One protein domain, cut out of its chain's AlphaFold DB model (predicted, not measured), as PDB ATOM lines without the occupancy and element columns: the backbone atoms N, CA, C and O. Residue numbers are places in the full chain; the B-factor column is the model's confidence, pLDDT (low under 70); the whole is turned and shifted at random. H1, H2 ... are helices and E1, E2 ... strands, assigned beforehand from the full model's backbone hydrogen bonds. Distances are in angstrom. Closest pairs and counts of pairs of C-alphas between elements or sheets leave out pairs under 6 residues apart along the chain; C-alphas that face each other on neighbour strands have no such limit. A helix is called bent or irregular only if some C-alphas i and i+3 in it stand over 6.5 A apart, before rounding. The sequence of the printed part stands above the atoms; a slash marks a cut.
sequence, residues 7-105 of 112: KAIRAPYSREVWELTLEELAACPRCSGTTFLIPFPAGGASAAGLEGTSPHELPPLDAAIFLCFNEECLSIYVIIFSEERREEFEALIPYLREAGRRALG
ATOM      1  N   LYS A   7     -41.185   2.809 325.155       76.19
ATOM      2  CA  LYS A   7     -39.991   3.568 325.548       76.19
ATOM      3  C   LYS A   7     -39.048   2.659 326.327       76.19
ATOM      4  O   LYS A   7     -39.431   2.093 327.345       76.19
ATOM      5  N   ALA A   8     -37.813   2.531 325.852       75.06
ATOM      6  CA  ALA A   8     -36.731   1.921 326.615       75.06
ATOM      7  C   ALA A   8     -35.781   3.025 327.084       75.06
ATOM      8  O   ALA A   8     -35.282   3.798 326.264       75.06
ATOM      9  N   ILE A   9     -35.558   3.110 328.393       79.31
ATOM     10  CA  ILE A   9     -34.657   4.067 329.033       79.31
ATOM     11  C   ILE A   9     -33.466   3.286 329.580       79.31
ATOM     12  O   ILE A   9     -33.630   2.295 330.290       79.31
ATOM     13  N   ARG A  10     -32.262   3.740 329.237       83.06
ATOM     14  CA  ARG A  10     -31.001   3.212 329.761       83.06
ATOM     15  C   ARG A  10     -30.421   4.255 330.693       83.06
ATOM     16  O   ARG A  10     -30.096   5.352 330.238       83.06
ATOM     17  N   ALA A  11     -30.325   3.937 331.971       79.00
ATOM     18  CA  ALA A  11     -29.809   4.865 332.964       79.00
ATOM     19  C   ALA A  11     -29.388   4.090 334.214       79.00
ATOM     20  O   ALA A  11     -30.049   3.112 334.537       79.00
ATOM     21  N   PRO A  12     -28.334   4.505 334.934       77.62
ATOM     22  CA  PRO A  12     -27.929   3.826 336.160       77.62
ATOM     23  C   PRO A  12     -29.054   3.845 337.200       77.62
ATOM     24  O   PRO A  12     -29.846   4.794 337.251       77.62
ATOM     25  N   TYR A  13     -29.098   2.825 338.066       76.00
ATOM     26  CA  TYR A  13     -30.025   2.830 339.198       76.00
ATOM     27  C   TYR A  13     -29.745   4.047 340.080       76.00
ATOM     28  O   TYR A  13     -28.701   4.151 340.723       76.00
ATOM     29  N   SER A  14     -30.688   4.982 340.097       79.81
ATOM     30  CA  SER A  14     -30.648   6.149 340.964       79.81
ATOM     31  C   SER A  14     -32.062   6.611 341.273       79.81
ATOM     32  O   SER A  14     -32.987   6.438 340.475       79.81
ATOM     33  N   ARG A  15     -32.213   7.227 342.446       75.94
ATOM     34  CA  ARG A  15     -33.479   7.808 342.888       75.94
ATOM     35  C   ARG A  15     -34.009   8.847 341.896       75.94
ATOM     36  O   ARG A  15     -35.194   8.841 341.603       75.94
ATOM     37  N   GLU A  16     -33.126   9.679 341.353       82.31
ATOM     38  CA  GLU A  16     -33.478  10.740 340.403       82.31
ATOM     39  C   GLU A  16     -34.056  10.178 339.098       82.31
ATOM     40  O   GLU A  16     -35.130  10.588 338.672       82.31
ATOM     41  N   VAL A  17     -33.399   9.181 338.492       80.25
ATOM     42  CA  VAL A  17     -33.899   8.512 337.275       80.25
ATOM     43  C   VAL A  17     -35.266   7.876 337.517       80.25
ATOM     44  O   VAL A  17     -36.144   7.916 336.651       80.25
ATOM     45  N   TRP A  18     -35.452   7.284 338.697       76.94
ATOM     46  CA  TRP A  18     -36.718   6.680 339.083       76.94
ATOM     47  C   TRP A  18     -37.832   7.722 339.229       76.94
ATOM     48  O   TRP A  18     -38.886   7.570 338.615       76.94
ATOM     49  N   GLU A  19     -37.593   8.788 339.997       79.38
ATOM     50  CA  GLU A  19     -38.543   9.887 340.211       79.38
ATOM     51  C   GLU A  19     -38.917  10.564 338.885       79.38
ATOM     52  O   GLU A  19     -40.104  10.687 338.592       79.38
ATOM     53  N   LEU A  20     -37.940  10.869 338.026       81.19
ATOM     54  CA  LEU A  20     -38.185  11.418 336.689       81.19
ATOM     55  C   LEU A  20     -39.045  10.489 335.827       81.19
ATOM     56  O   LEU A  20     -39.936  10.949 335.115       81.19
ATOM     57  N   THR A  21     -38.816   9.175 335.891       78.31
ATOM     58  CA  THR A  21     -39.638   8.235 335.118       78.31
ATOM     59  C   THR A  21     -41.066   8.170 335.658       78.31
ATOM     60  O   THR A  21     -42.009   8.097 334.873       78.31
ATOM     61  N   LEU A  22     -41.255   8.238 336.980       76.94
ATOM     62  CA  LEU A  22     -42.588   8.330 337.576       76.94
ATOM     63  C   LEU A  22     -43.299   9.633 337.196       76.94
ATOM     64  O   LEU A  22     -44.490   9.595 336.895       76.94
ATOM     65  N   GLU A  23     -42.590  10.762 337.162       79.56
ATOM     66  CA  GLU A  23     -43.128  12.045 336.696       79.56
ATOM     67  C   GLU A  23     -43.542  11.980 335.222       79.56
ATOM     68  O   GLU A  23     -44.646  12.396 334.873       79.56
ATOM     69  N   GLU A  24     -42.708  11.395 334.355       78.25
ATOM     70  CA  GLU A  24     -43.048  11.173 332.946       78.25
ATOM     71  C   GLU A  24     -44.267  10.253 332.779       78.25
ATOM     72  O   GLU A  24     -45.126  10.510 331.933       78.25
ATOM     73  N   LEU A  25     -44.361   9.185 333.578       75.69
ATOM     74  CA  LEU A  25     -45.506   8.272 333.582       75.69
ATOM     75  C   LEU A  25     -46.780   8.977 334.060       75.69
ATOM     76  O   LEU A  25     -47.827   8.815 333.438       75.69
ATOM     77  N   ALA A  26     -46.694   9.791 335.114       74.75
ATOM     78  CA  ALA A  26     -47.817  10.569 335.634       74.75
ATOM     79  C   ALA A  26     -48.278  11.660 334.652       74.75
ATOM     80  O   ALA A  26     -49.473  11.930 334.540       74.75
ATOM     81  N   ALA A  27     -47.343  12.264 333.914       74.19
ATOM     82  CA  ALA A  27     -47.632  13.248 332.876       74.19
ATOM     83  C   ALA A  27     -48.164  12.615 331.581       74.19
ATOM     84  O   ALA A  27     -48.707  13.323 330.730       74.19
ATOM     85  N   CYS A  28     -48.012  11.301 331.402       70.94
ATOM     86  CA  CYS A  28     -48.488  10.611 330.218       70.94
ATOM     87  C   CYS A  28     -50.027  10.555 330.239       70.94
ATOM     88  O   CYS A  28     -50.603   9.820 331.045       70.94
ATOM     89  N   PRO A  29     -50.733  11.252 329.324       68.88
ATOM     90  CA  PRO A  29     -52.202  11.298 329.320       68.88
ATOM     91  C   PRO A  29     -52.838   9.925 329.053       68.88
ATOM     92  O   PRO A  29     -54.023   9.723 329.295       68.88
ATOM     93  N   ARG A  30     -52.037   8.966 328.572       68.25
ATOM     94  CA  ARG A  30     -52.407   7.565 328.347       68.25
ATOM     95  C   ARG A  30     -52.371   6.714 329.623       68.25
ATOM     96  O   ARG A  30     -52.951   5.635 329.639       68.25
ATOM     97  N   CYS A  31     -51.715   7.191 330.681       68.50
ATOM     98  CA  CYS A  31     -51.475   6.466 331.933       68.50
ATOM     99  C   CYS A  31     -52.386   6.903 333.083       68.50
ATOM    100  O   CYS A  31     -52.077   6.656 334.247       68.50
ATOM    101  N   SER A  32     -53.528   7.517 332.767       60.31
ATOM    102  CA  SER A  32     -54.410   8.237 333.692       60.31
ATOM    103  C   SER A  32     -55.172   7.383 334.723       60.31
ATOM    104  O   SER A  32     -56.235   7.802 335.175       60.31
ATOM    105  N   GLY A  33     -54.691   6.198 335.114       56.88
ATOM    106  CA  GLY A  33     -55.361   5.440 336.177       56.88
ATOM    107  C   GLY A  33     -54.697   4.148 336.635       56.88
ATOM    108  O   GLY A  33     -54.780   3.833 337.819       56.88
ATOM    109  N   THR A  34     -54.000   3.425 335.755       60.94
ATOM    110  CA  THR A  34     -53.441   2.117 336.118       60.94
ATOM    111  C   THR A  34     -52.023   1.970 335.590       60.94
ATOM    112  O   THR A  34     -51.812   1.812 334.390       60.94
ATOM    113  N   THR A  35     -51.055   2.011 336.506       72.38
ATOM    114  CA  THR A  35     -49.653   1.703 336.222       72.38
ATOM    115  C   THR A  35     -49.259   0.474 337.027       72.38
ATOM    116  O   THR A  35     -49.312   0.496 338.255       72.38
ATOM    117  N   PHE A  36     -48.862  -0.596 336.345       75.94
ATOM    118  CA  PHE A  36     -48.286  -1.775 336.979       75.94
ATOM    119  C   PHE A  36     -46.771  -1.718 336.879       75.94
ATOM    120  O   PHE A  36     -46.230  -1.513 335.793       75.94
ATOM    121  N   LEU A  37     -46.102  -1.932 338.006       80.56
ATOM    122  CA  LEU A  37     -44.658  -2.073 338.081       80.56
ATOM    123  C   LEU A  37     -44.294  -3.555 338.180       80.56
ATOM    124  O   LEU A  37     -44.791  -4.261 339.054       80.56
ATOM    125  N   ILE A  38     -43.377  -3.991 337.326       83.38
ATOM    126  CA  ILE A  38     -42.701  -5.283 337.422       83.38
ATOM    127  C   ILE A  38     -41.228  -4.992 337.743       83.38
ATOM    128  O   ILE A  38     -40.476  -4.598 336.842       83.38
ATOM    129  N   PRO A  39     -40.810  -5.115 339.016       85.56
ATOM    130  CA  PRO A  39     -39.428  -4.885 339.407       85.56
ATOM    131  C   PRO A  39     -38.574  -6.131 339.137       85.56
ATOM    132  O   PRO A  39     -39.002  -7.255 339.393       85.56
ATOM    133  N   PHE A  40     -37.340  -5.926 338.674       87.31
ATOM    134  CA  PHE A  40     -36.320  -6.969 338.562       87.31
ATOM    135  C   PHE A  40     -35.183  -6.638 339.529       87.31
ATOM    136  O   PHE A  40     -34.333  -5.811 339.196       87.31
ATOM    137  N   PRO A  41     -35.171  -7.227 340.736       85.31
ATOM    138  CA  PRO A  41     -34.140  -6.967 341.732       85.31
ATOM    139  C   PRO A  41     -32.735  -7.301 341.238       85.31
ATOM    140  O   PRO A  41     -32.535  -8.258 340.483       85.31
ATOM    141  N   ALA A  42     -31.765  -6.522 341.713       84.50
ATOM    142  CA  ALA A  42     -30.363  -6.706 341.382       84.50
ATOM    143  C   ALA A  42     -29.871  -8.119 341.730       84.50
ATOM    144  O   ALA A  42     -30.208  -8.677 342.779       84.50
ATOM    145  N   GLY A  43     -29.072  -8.704 340.837       81.69
ATOM    146  CA  GLY A  43     -28.458 -10.018 341.051       81.69
ATOM    147  C   GLY A  43     -29.445 -11.189 341.003       81.69
ATOM    148  O   GLY A  43     -29.130 -12.272 341.493       81.69
ATOM    149  N   GLY A  44     -30.641 -10.989 340.436       72.56
ATOM    150  CA  GLY A  44     -31.651 -12.045 340.297       72.56
ATOM    151  C   GLY A  44     -32.384 -12.387 341.597       72.56
ATOM    152  O   GLY A  44     -32.950 -13.474 341.713       72.56
ATOM    153  N   ALA A  45     -32.374 -11.480 342.580       74.88
ATOM    154  CA  ALA A  45     -33.157 -11.652 343.798       74.88
ATOM    155  C   ALA A  45     -34.668 -11.708 343.497       74.88
ATOM    156  O   ALA A  45     -35.157 -11.193 342.489       74.88
ATOM    157  N   SER A  46     -35.417 -12.375 344.377       73.06
ATOM    158  CA  SER A  46     -36.860 -12.555 344.201       73.06
ATOM    159  C   SER A  46     -37.591 -11.213 344.221       73.06
ATOM    160  O   SER A  46     -37.413 -10.422 345.144       73.06
ATOM    161  N   ALA A  47     -38.455 -10.995 343.229       71.44
ATOM    162  CA  ALA A  47     -39.346  -9.838 343.162       71.44
ATOM    163  C   ALA A  47     -40.627 -10.003 344.006       71.44
ATOM    164  O   ALA A  47     -41.435  -9.078 344.085       71.44
ATOM    165  N   ALA A  48     -40.840 -11.178 344.610       69.81
ATOM    166  CA  ALA A  48     -42.068 -11.486 345.337       69.81
ATOM    167  C   ALA A  48     -42.286 -10.520 346.513       69.81
ATOM    168  O   ALA A  48     -41.406 -10.366 347.360       69.81
ATOM    169  N   GLY A  49     -43.469  -9.903 346.575       64.62
ATOM    170  CA  GLY A  49     -43.836  -8.970 347.645       64.62
ATOM    171  C   GLY A  49     -43.343  -7.534 347.451       64.62
ATOM    172  O   GLY A  49     -43.618  -6.699 348.305       64.62
ATOM    173  N   LEU A  50     -42.666  -7.223 346.338       69.44
ATOM    174  CA  LEU A  50     -42.314  -5.843 345.975       69.44
ATOM    175  C   LEU A  50     -43.464  -5.104 345.265       69.44
ATOM    176  O   LEU A  50     -43.383  -3.903 345.005       69.44
ATOM    177  N   GLU A  51     -44.554  -5.806 344.954       66.38
ATOM    178  CA  GLU A  51     -45.749  -5.250 344.321       66.38
ATOM    179  C   GLU A  51     -46.423  -4.235 345.255       66.38
ATOM    180  O   GLU A  51     -46.780  -4.548 346.388       66.38
ATOM    181  N   GLY A  52     -46.581  -2.991 344.794       61.47
ATOM    182  CA  GLY A  52     -47.163  -1.910 345.600       61.47
ATOM    183  C   GLY A  52     -46.243  -1.355 346.694       61.47
ATOM    184  O   GLY A  52     -46.667  -0.478 347.444       61.47
ATOM    185  N   THR A  53     -44.992  -1.826 346.772       67.94
ATOM    186  CA  THR A  53     -43.970  -1.235 347.646       67.94
ATOM    187  C   THR A  53     -43.654   0.180 347.181       67.94
ATOM    188  O   THR A  53     -43.613   0.457 345.977       67.94
ATOM    189  N   SER A  54     -43.439   1.087 348.137       65.56
ATOM    190  CA  SER A  54     -43.060   2.456 347.816       65.56
ATOM    191  C   SER A  54     -41.799   2.460 346.944       65.56
ATOM    192  O   SER A  54     -40.841   1.754 347.262       65.56
ATOM    193  N   PRO A  55     -41.738   3.304 345.900       63.00
ATOM    194  CA  PRO A  55     -40.516   3.625 345.164       63.00
ATOM    195  C   PRO A  55     -39.248   3.757 346.014       63.00
ATOM    196  O   PRO A  55     -38.167   3.372 345.583       63.00
ATOM    197  N   HIS A  56     -39.382   4.303 347.223       66.00
ATOM    198  CA  HIS A  56     -38.269   4.582 348.129       66.00
ATOM    199  C   HIS A  56     -37.830   3.378 348.971       66.00
ATOM    200  O   HIS A  56     -36.789   3.438 349.620       66.00
ATOM    201  N   GLU A  57     -38.623   2.313 348.982       72.69
ATOM    202  CA  GLU A  57     -38.388   1.090 349.753       72.69
ATOM    203  C   GLU A  57     -37.945  -0.071 348.855       72.69
ATOM    204  O   GLU A  57     -37.595  -1.142 349.350       72.69
ATOM    205  N   LEU A  58     -37.939   0.133 347.533       72.94
ATOM    206  CA  LEU A  58     -37.475  -0.874 346.593       72.94
ATOM    207  C   LEU A  58     -35.962  -1.094 346.748       72.94
ATOM    208  O   LEU A  58     -35.199  -0.128 346.844       72.94
ATOM    209  N   PRO A  59     -35.501  -2.356 346.736       77.06
ATOM    210  CA  PRO A  59     -34.077  -2.649 346.667       77.06
ATOM    211  C   PRO A  59     -33.496  -2.147 345.333       77.06
ATOM    212  O   PRO A  59     -34.251  -1.880 344.393       77.06
ATOM    213  N   PRO A  60     -32.157  -2.076 345.204       83.56
ATOM    214  CA  PRO A  60     -31.520  -1.879 343.909       83.56
ATOM    215  C   PRO A  60     -32.083  -2.850 342.865       83.56
ATOM    216  O   PRO A  60     -32.227  -4.048 343.129       83.56
ATOM    217  N   LEU A  61     -32.415  -2.324 341.690       85.69
ATOM    218  CA  LEU A  61     -33.014  -3.083 340.595       85.69
ATOM    219  C   LEU A  61     -32.019  -3.204 339.442       85.69
ATOM    220  O   LEU A  61     -31.311  -2.247 339.141       85.69
ATOM    221  N   ASP A  62     -32.019  -4.347 338.761       88.62
ATOM    222  CA  ASP A  62     -31.358  -4.502 337.465       88.62
ATOM    223  C   ASP A  62     -32.205  -3.893 336.333       88.62
ATOM    224  O   ASP A  62     -31.669  -3.344 335.368       88.62
ATOM    225  N   ALA A  63     -33.532  -3.965 336.459       87.88
ATOM    226  CA  ALA A  63     -34.485  -3.359 335.536       87.88
ATOM    227  C   ALA A  63     -35.852  -3.133 336.201       87.88
ATOM    228  O   ALA A  63     -36.179  -3.713 337.237       87.88
ATOM    229  N   ALA A  64     -36.681  -2.311 335.569       86.88
ATOM    230  CA  ALA A  64     -38.088  -2.156 335.904       86.88
ATOM    231  C   ALA A  64     -38.921  -2.022 334.633       86.88
ATOM    232  O   ALA A  64     -38.529  -1.334 333.691       86.88
ATOM    233  N   ILE A  65     -40.086  -2.660 334.618       86.38
ATOM    234  CA  ILE A  65     -41.058  -2.509 333.536       86.38
ATOM    235  C   ILE A  65     -42.305  -1.852 334.108       86.38
ATOM    236  O   ILE A  65     -42.902  -2.371 335.050       86.38
ATOM    237  N   PHE A  66     -42.712  -0.739 333.508       83.00
ATOM    238  CA  PHE A  66     -43.983  -0.093 333.784       83.00
ATOM    239  C   PHE A  66     -44.944  -0.356 332.635       83.00
ATOM    240  O   PHE A  66     -44.652  -0.073 331.469       83.00
ATOM    241  N   LEU A  67     -46.103  -0.897 332.981       80.56
ATOM    242  CA  LEU A  67     -47.215  -1.105 332.070       80.56
ATOM    243  C   LEU A  67     -48.296  -0.101 332.428       80.56
ATOM    244  O   LEU A  67     -48.792  -0.110 333.551       80.56
ATOM    245  N   CYS A  68     -48.668   0.740 331.476       79.44
ATOM    246  CA  CYS A  68     -49.767   1.672 331.646       79.44
ATOM    247  C   CYS A  68     -50.767   1.457 330.517       79.44
ATOM    248  O   CYS A  68     -50.380   1.380 329.353       79.44
ATOM    249  N   PHE A  69     -52.047   1.335 330.844       72.69
ATOM    250  CA  PHE A  69     -53.073   1.121 329.833       72.69
ATOM    251  C   PHE A  69     -54.389   1.789 330.190       72.69
ATOM    252  O   PHE A  69     -54.704   2.018 331.357       72.69
ATOM    253  N   ASN A  70     -55.172   2.050 329.151       69.81
ATOM    254  CA  ASN A  70     -56.580   2.402 329.231       69.81
ATOM    255  C   ASN A  70     -57.363   1.601 328.172       69.81
ATOM    256  O   ASN A  70     -56.815   0.697 327.540       69.81
ATOM    257  N   GLU A  71     -58.644   1.915 327.980       64.25
ATOM    258  CA  GLU A  71     -59.514   1.205 327.026       64.25
ATOM    259  C   GLU A  71     -59.043   1.304 325.560       64.25
ATOM    260  O   GLU A  71     -59.448   0.502 324.719       64.25
ATOM    261  N   GLU A  72     -58.165   2.259 325.248       65.06
ATOM    262  CA  GLU A  72     -57.762   2.596 323.883       65.06
ATOM    263  C   GLU A  72     -56.268   2.366 323.605       65.06
ATOM    264  O   GLU A  72     -55.857   2.387 322.439       65.06
ATOM    265  N   CYS A  73     -55.434   2.164 324.636       69.94
ATOM    266  CA  CYS A  73     -53.981   2.111 324.483       69.94
ATOM    267  C   CYS A  73     -53.245   1.363 325.619       69.94
ATOM    268  O   CYS A  73     -53.716   1.318 326.751       69.94
ATOM    269  N   LEU A  74     -52.064   0.803 325.323       74.81
ATOM    270  CA  LEU A  74     -51.149   0.133 326.265       74.81
ATOM    271  C   LEU A  74     -49.702   0.610 326.065       74.81
ATOM    272  O   LEU A  74     -49.006   0.134 325.175       74.81
ATOM    273  N   SER A  75     -49.218   1.521 326.902       78.44
ATOM    274  CA  SER A  75     -47.823   1.969 326.891       78.44
ATOM    275  C   SER A  75     -46.942   1.034 327.723       78.44
ATOM    276  O   SER A  75     -47.309   0.643 328.834       78.44
ATOM    277  N   ILE A  76     -45.756   0.714 327.206       81.31
ATOM    278  CA  ILE A  76     -44.757  -0.106 327.902       81.31
ATOM    279  C   ILE A  76     -43.481   0.715 328.041       81.31
ATOM    280  O   ILE A  76     -42.881   1.119 327.039       81.31
ATOM    281  N   TYR A  77     -43.054   0.923 329.283       82.44
ATOM    282  CA  TYR A  77     -41.799   1.580 329.613       82.44
ATOM    283  C   TYR A  77     -40.868   0.557 330.243       82.44
ATOM    284  O   TYR A  77     -41.209  -0.070 331.241       82.44
ATOM    285  N   VAL A  78     -39.694   0.377 329.652       86.38
ATOM    286  CA  VAL A  78     -38.651  -0.505 330.174       86.38
ATOM    287  C   VAL A  78     -37.496   0.372 330.617       86.38
ATOM    288  O   VAL A  78     -36.922   1.085 329.796       86.38
ATOM    289  N   ILE A  79     -37.150   0.330 331.897       86.44
ATOM    290  CA  ILE A  79     -35.958   0.983 332.428       86.44
ATOM    291  C   ILE A  79     -34.937  -0.099 332.733       86.44
ATOM    292  O   ILE A  79     -35.219  -1.023 333.494       86.44
ATOM    293  N   ILE A  80     -33.761   0.012 332.131       87.75
ATOM    294  CA  ILE A  80     -32.653  -0.914 332.348       87.75
ATOM    295  C   ILE A  80     -31.597  -0.169 333.151       87.75
ATOM    296  O   ILE A  80     -31.038   0.818 332.668       87.75
ATOM    297  N   PHE A  81     -31.356  -0.655 334.366       87.06
ATOM    298  CA  PHE A  81     -30.407  -0.070 335.305       87.06
ATOM    299  C   PHE A  81     -29.053  -0.773 335.314       87.06
ATOM    300  O   PHE A  81     -28.028  -0.144 335.575       87.06
ATOM    301  N   SER A  82     -29.057  -2.078 335.047       85.81
ATOM    302  CA  SER A  82     -27.862  -2.911 335.033       85.81
ATOM    303  C   SER A  82     -27.112  -2.776 333.713       85.81
ATOM    304  O   SER A  82     -27.663  -3.033 332.643       85.81
ATOM    305  N   GLU A  83     -25.829  -2.428 333.793       85.12
ATOM    306  CA  GLU A  83     -24.911  -2.511 332.654       85.12
ATOM    307  C   GLU A  83     -24.568  -3.971 332.330       85.12
ATOM    308  O   GLU A  83     -24.557  -4.360 331.166       85.12
ATOM    309  N   GLU A  84     -24.341  -4.790 333.362       86.44
ATOM    310  CA  GLU A  84     -23.895  -6.183 333.227       86.44
ATOM    311  C   GLU A  84     -24.958  -7.075 332.583       86.44
ATOM    312  O   GLU A  84     -24.641  -7.953 331.786       86.44
ATOM    313  N   ARG A  85     -26.233  -6.831 332.904       84.62
ATOM    314  CA  ARG A  85     -27.370  -7.608 332.391       84.62
ATOM    315  C   ARG A  85     -28.151  -6.878 331.304       84.62
ATOM    316  O   ARG A  85     -29.247  -7.297 330.944       84.62
ATOM    317  N   ARG A  86     -27.601  -5.788 330.758       85.44
ATOM    318  CA  ARG A  86     -28.285  -4.965 329.753       85.44
ATOM    319  C   ARG A  86     -28.787  -5.795 328.578       85.44
ATOM    320  O   ARG A  86     -29.954  -5.687 328.219       85.44
ATOM    321  N   GLU A  87     -27.916  -6.611 327.990       87.38
ATOM    322  CA  GLU A  87     -28.249  -7.412 326.807       87.38
ATOM    323  C   GLU A  87     -29.409  -8.379 327.076       87.38
ATOM    324  O   GLU A  87     -30.270  -8.562 326.218       87.38
ATOM    325  N   GLU A  88     -29.481  -8.934 328.289       89.00
ATOM    326  CA  GLU A  88     -30.569  -9.813 328.721       89.00
ATOM    327  C   GLU A  88     -31.914  -9.073 328.709       89.00
ATOM    328  O   GLU A  88     -32.884  -9.552 328.121       89.00
ATOM    329  N   PHE A  89     -31.976  -7.873 329.294       86.69
ATOM    330  CA  PHE A  89     -33.210  -7.082 329.325       86.69
ATOM    331  C   PHE A  89     -33.565  -6.477 327.964       86.69
ATOM    332  O   PHE A  89     -34.744  -6.391 327.617       86.69
ATOM    333  N   GLU A  90     -32.575  -6.103 327.155       86.69
ATOM    334  CA  GLU A  90     -32.813  -5.646 325.785       86.69
ATOM    335  C   GLU A  90     -33.363  -6.761 324.898       86.69
ATOM    336  O   GLU A  90     -34.251  -6.510 324.081       86.69
ATOM    337  N   ALA A  91     -32.923  -8.003 325.106       88.06
ATOM    338  CA  ALA A  91     -33.472  -9.155 324.404       88.06
ATOM    339  C   ALA A  91     -34.960  -9.388 324.718       88.06
ATOM    340  O   ALA A  91     -35.663  -9.959 323.886       88.06
ATOM    341  N   LEU A  92     -35.477  -8.910 325.861       84.56
ATOM    342  CA  LEU A  92     -36.903  -8.994 326.208       84.56
ATOM    343  C   LEU A  92     -37.767  -7.966 325.463       84.56
ATOM    344  O   LEU A  92     -38.969  -8.186 325.294       84.56
ATOM    345  N   ILE A  93     -37.183  -6.865 324.984       84.75
ATOM    346  CA  ILE A  93     -37.916  -5.751 324.362       84.75
ATOM    347  C   ILE A  93     -38.820  -6.207 323.200       84.75
ATOM    348  O   ILE A  93     -40.004  -5.851 323.211       84.75
ATOM    349  N   PRO A  94     -38.351  -7.005 322.217       84.88
ATOM    350  CA  PRO A  94     -39.203  -7.478 321.125       84.88
ATOM    351  C   PRO A  94     -40.380  -8.332 321.606       84.88
ATOM    352  O   PRO A  94     -41.474  -8.243 321.048       84.88
ATOM    353  N   TYR A  95     -40.185  -9.125 322.663       85.25
ATOM    354  CA  TYR A  95     -41.229  -9.977 323.232       85.25
ATOM    355  C   TYR A  95     -42.279  -9.163 323.981       85.25
ATOM    356  O   TYR A  95     -43.469  -9.385 323.780       85.25
ATOM    357  N   LEU A  96     -41.858  -8.188 324.790       82.62
ATOM    358  CA  LEU A  96     -42.762  -7.267 325.491       82.62
ATOM    359  C   LEU A  96     -43.606  -6.471 324.498       82.62
ATOM    360  O   LEU A  96     -44.817  -6.327 324.654       82.62
ATOM    361  N   ARG A  97     -42.961  -6.017 323.427       79.38
ATOM    362  CA  ARG A  97     -43.591  -5.314 322.321       79.38
ATOM    363  C   ARG A  97     -44.666  -6.166 321.630       79.38
ATOM    364  O   ARG A  97     -45.788  -5.708 321.419       79.38
ATOM    365  N   GLU A  98     -44.340  -7.410 321.297       82.56
ATOM    366  CA  GLU A  98     -45.281  -8.354 320.687       82.56
ATOM    367  C   GLU A  98     -46.409  -8.760 321.652       82.56
ATOM    368  O   GLU A  98     -47.564  -8.873 321.238       82.56
ATOM    369  N   ALA A  99     -46.109  -8.939 322.940       79.50
ATOM    370  CA  ALA A  99     -47.102  -9.227 323.970       79.50
ATOM    371  C   ALA A  99     -48.103  -8.074 324.115       79.50
ATOM    372  O   ALA A  99     -49.311  -8.313 324.106       79.50
ATOM    373  N   GLY A 100     -47.617  -6.828 324.149       76.31
ATOM    374  CA  GLY A 100     -48.472  -5.644 324.179       76.31
ATOM    375  C   GLY A 100     -49.386  -5.554 322.957       76.31
ATOM    376  O   GLY A 100     -50.591  -5.346 323.089       76.31
ATOM    377  N   ARG A 101     -48.849  -5.838 321.762       76.00
ATOM    378  CA  ARG A 101     -49.649  -5.912 320.529       76.00
ATOM    379  C   ARG A 101     -50.764  -6.952 320.611       76.00
ATOM    380  O   ARG A 101     -51.863  -6.695 320.130       76.00
ATOM    381  N   ARG A 102     -50.488  -8.134 321.170       77.12
ATOM    382  CA  ARG A 102     -51.488  -9.207 321.311       77.12
ATOM    383  C   ARG A 102     -52.560  -8.863 322.337       77.12
ATOM    384  O   ARG A 102     -53.725  -9.160 322.086       77.12
ATOM    385  N   ALA A 103     -52.179  -8.239 323.451       72.56
ATOM    386  CA  ALA A 103     -53.098  -7.852 324.519       72.56
ATOM    387  C   ALA A 103     -54.172  -6.857 324.043       72.56
ATOM    388  O   ALA A 103     -55.319  -6.950 324.464       72.56
ATOM    389  N   LEU A 104     -53.828  -5.968 323.106       66.38
ATOM    390  CA  LEU A 104     -54.758  -5.008 322.495       66.38
ATOM    391  C   LEU A 104     -55.695  -5.624 321.429       66.38
ATOM    392  O   LEU A 104     -56.592  -4.955 320.916       66.38
ATOM    393  N   GLY A 105     -55.519  -6.903 321.079       59.94
ATOM    394  CA  GLY A 105     -56.350  -7.596 320.095       59.94
ATOM    395  C   GLY A 105     -56.152  -7.132 318.634       59.94
ATOM    396  O   GLY A 105     -55.296  -6.305 318.319       59.94
TER     397      GLY A 105
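AT A GLANCE: This is residues 7 to 105 of the 112 residues of an uncharacterized protein of Armatimonadetes bacterium (UniProt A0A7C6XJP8). A sheet of four strands forms the middle layer of a sandwich, with H2 packed along one face and H1 along the other, and a long loop, residues 42 to 60, beyond the sheet's E2 edge. The printed part has 99 residues, with E1, H1, E2, E3, E4 and H2 along the chain. The mixed sheet has the order E1, E4, E3, E2; the class is mixed, helices and strands. The whole is compact, with a radius of gyration of the C-alphas of 13.2 A, and spans 35 by 27 by 24 A.

IN THESE COORDINATES: Find E3, residues 61 to 69, 23.1 A long, beginning at C-alpha 61 (-33.014, -3.083, 340.595). Beside it run E4, residues 74 to 80, 19.5 A, and E2, residues 35 to 41, 18.6 A; E1, residues 7 to 10, spans 9.9 A. H1, residues 15 to 27, spans 18.2 A. H2, residues 86 to 103, runs 25.5 A to C-alpha 103 (-53.098, -7.852, 324.519); it has a kink of 30 degrees near residue 95 and is only just irregular, with C-alphas 91 and 94 6.8 A apart.

HOW THE PARTS SIT: E2, E3 and E4 form a meander, each strand the antiparallel neighbour of the one before; look for N 38 and O 65 at 2.8 A, and N 66 and O 77 at 2.8 A. E1 is parallel to E4, with N 9 and O 78 2.8 A apart. E1, H1 and E2 make a split strand-helix-strand unit, two strands running the same way with other strands between them, its crossover right-handed. H2 is on the sheet at a height of 9.6 A, its closest C-alphas to E4 being Arg 86 and Ile 80, 6.5 A apart. H1 is on the opposite face, at 9.9 A, along the strands. In H1 every O i to N i+4 pair is within hydrogen-bond range; in H2, 11 of 14.

THE WHOLE: The C-alphas of Glu 71 and Glu 84 are the farthest apart, 36.9 A. The printed part has no cut, and the link from E2 to E3, 19 residues, is long. Look for pLDDT under 70 at residues 29 to 34, 48 to 56, 70 to 73 and 104 to 105.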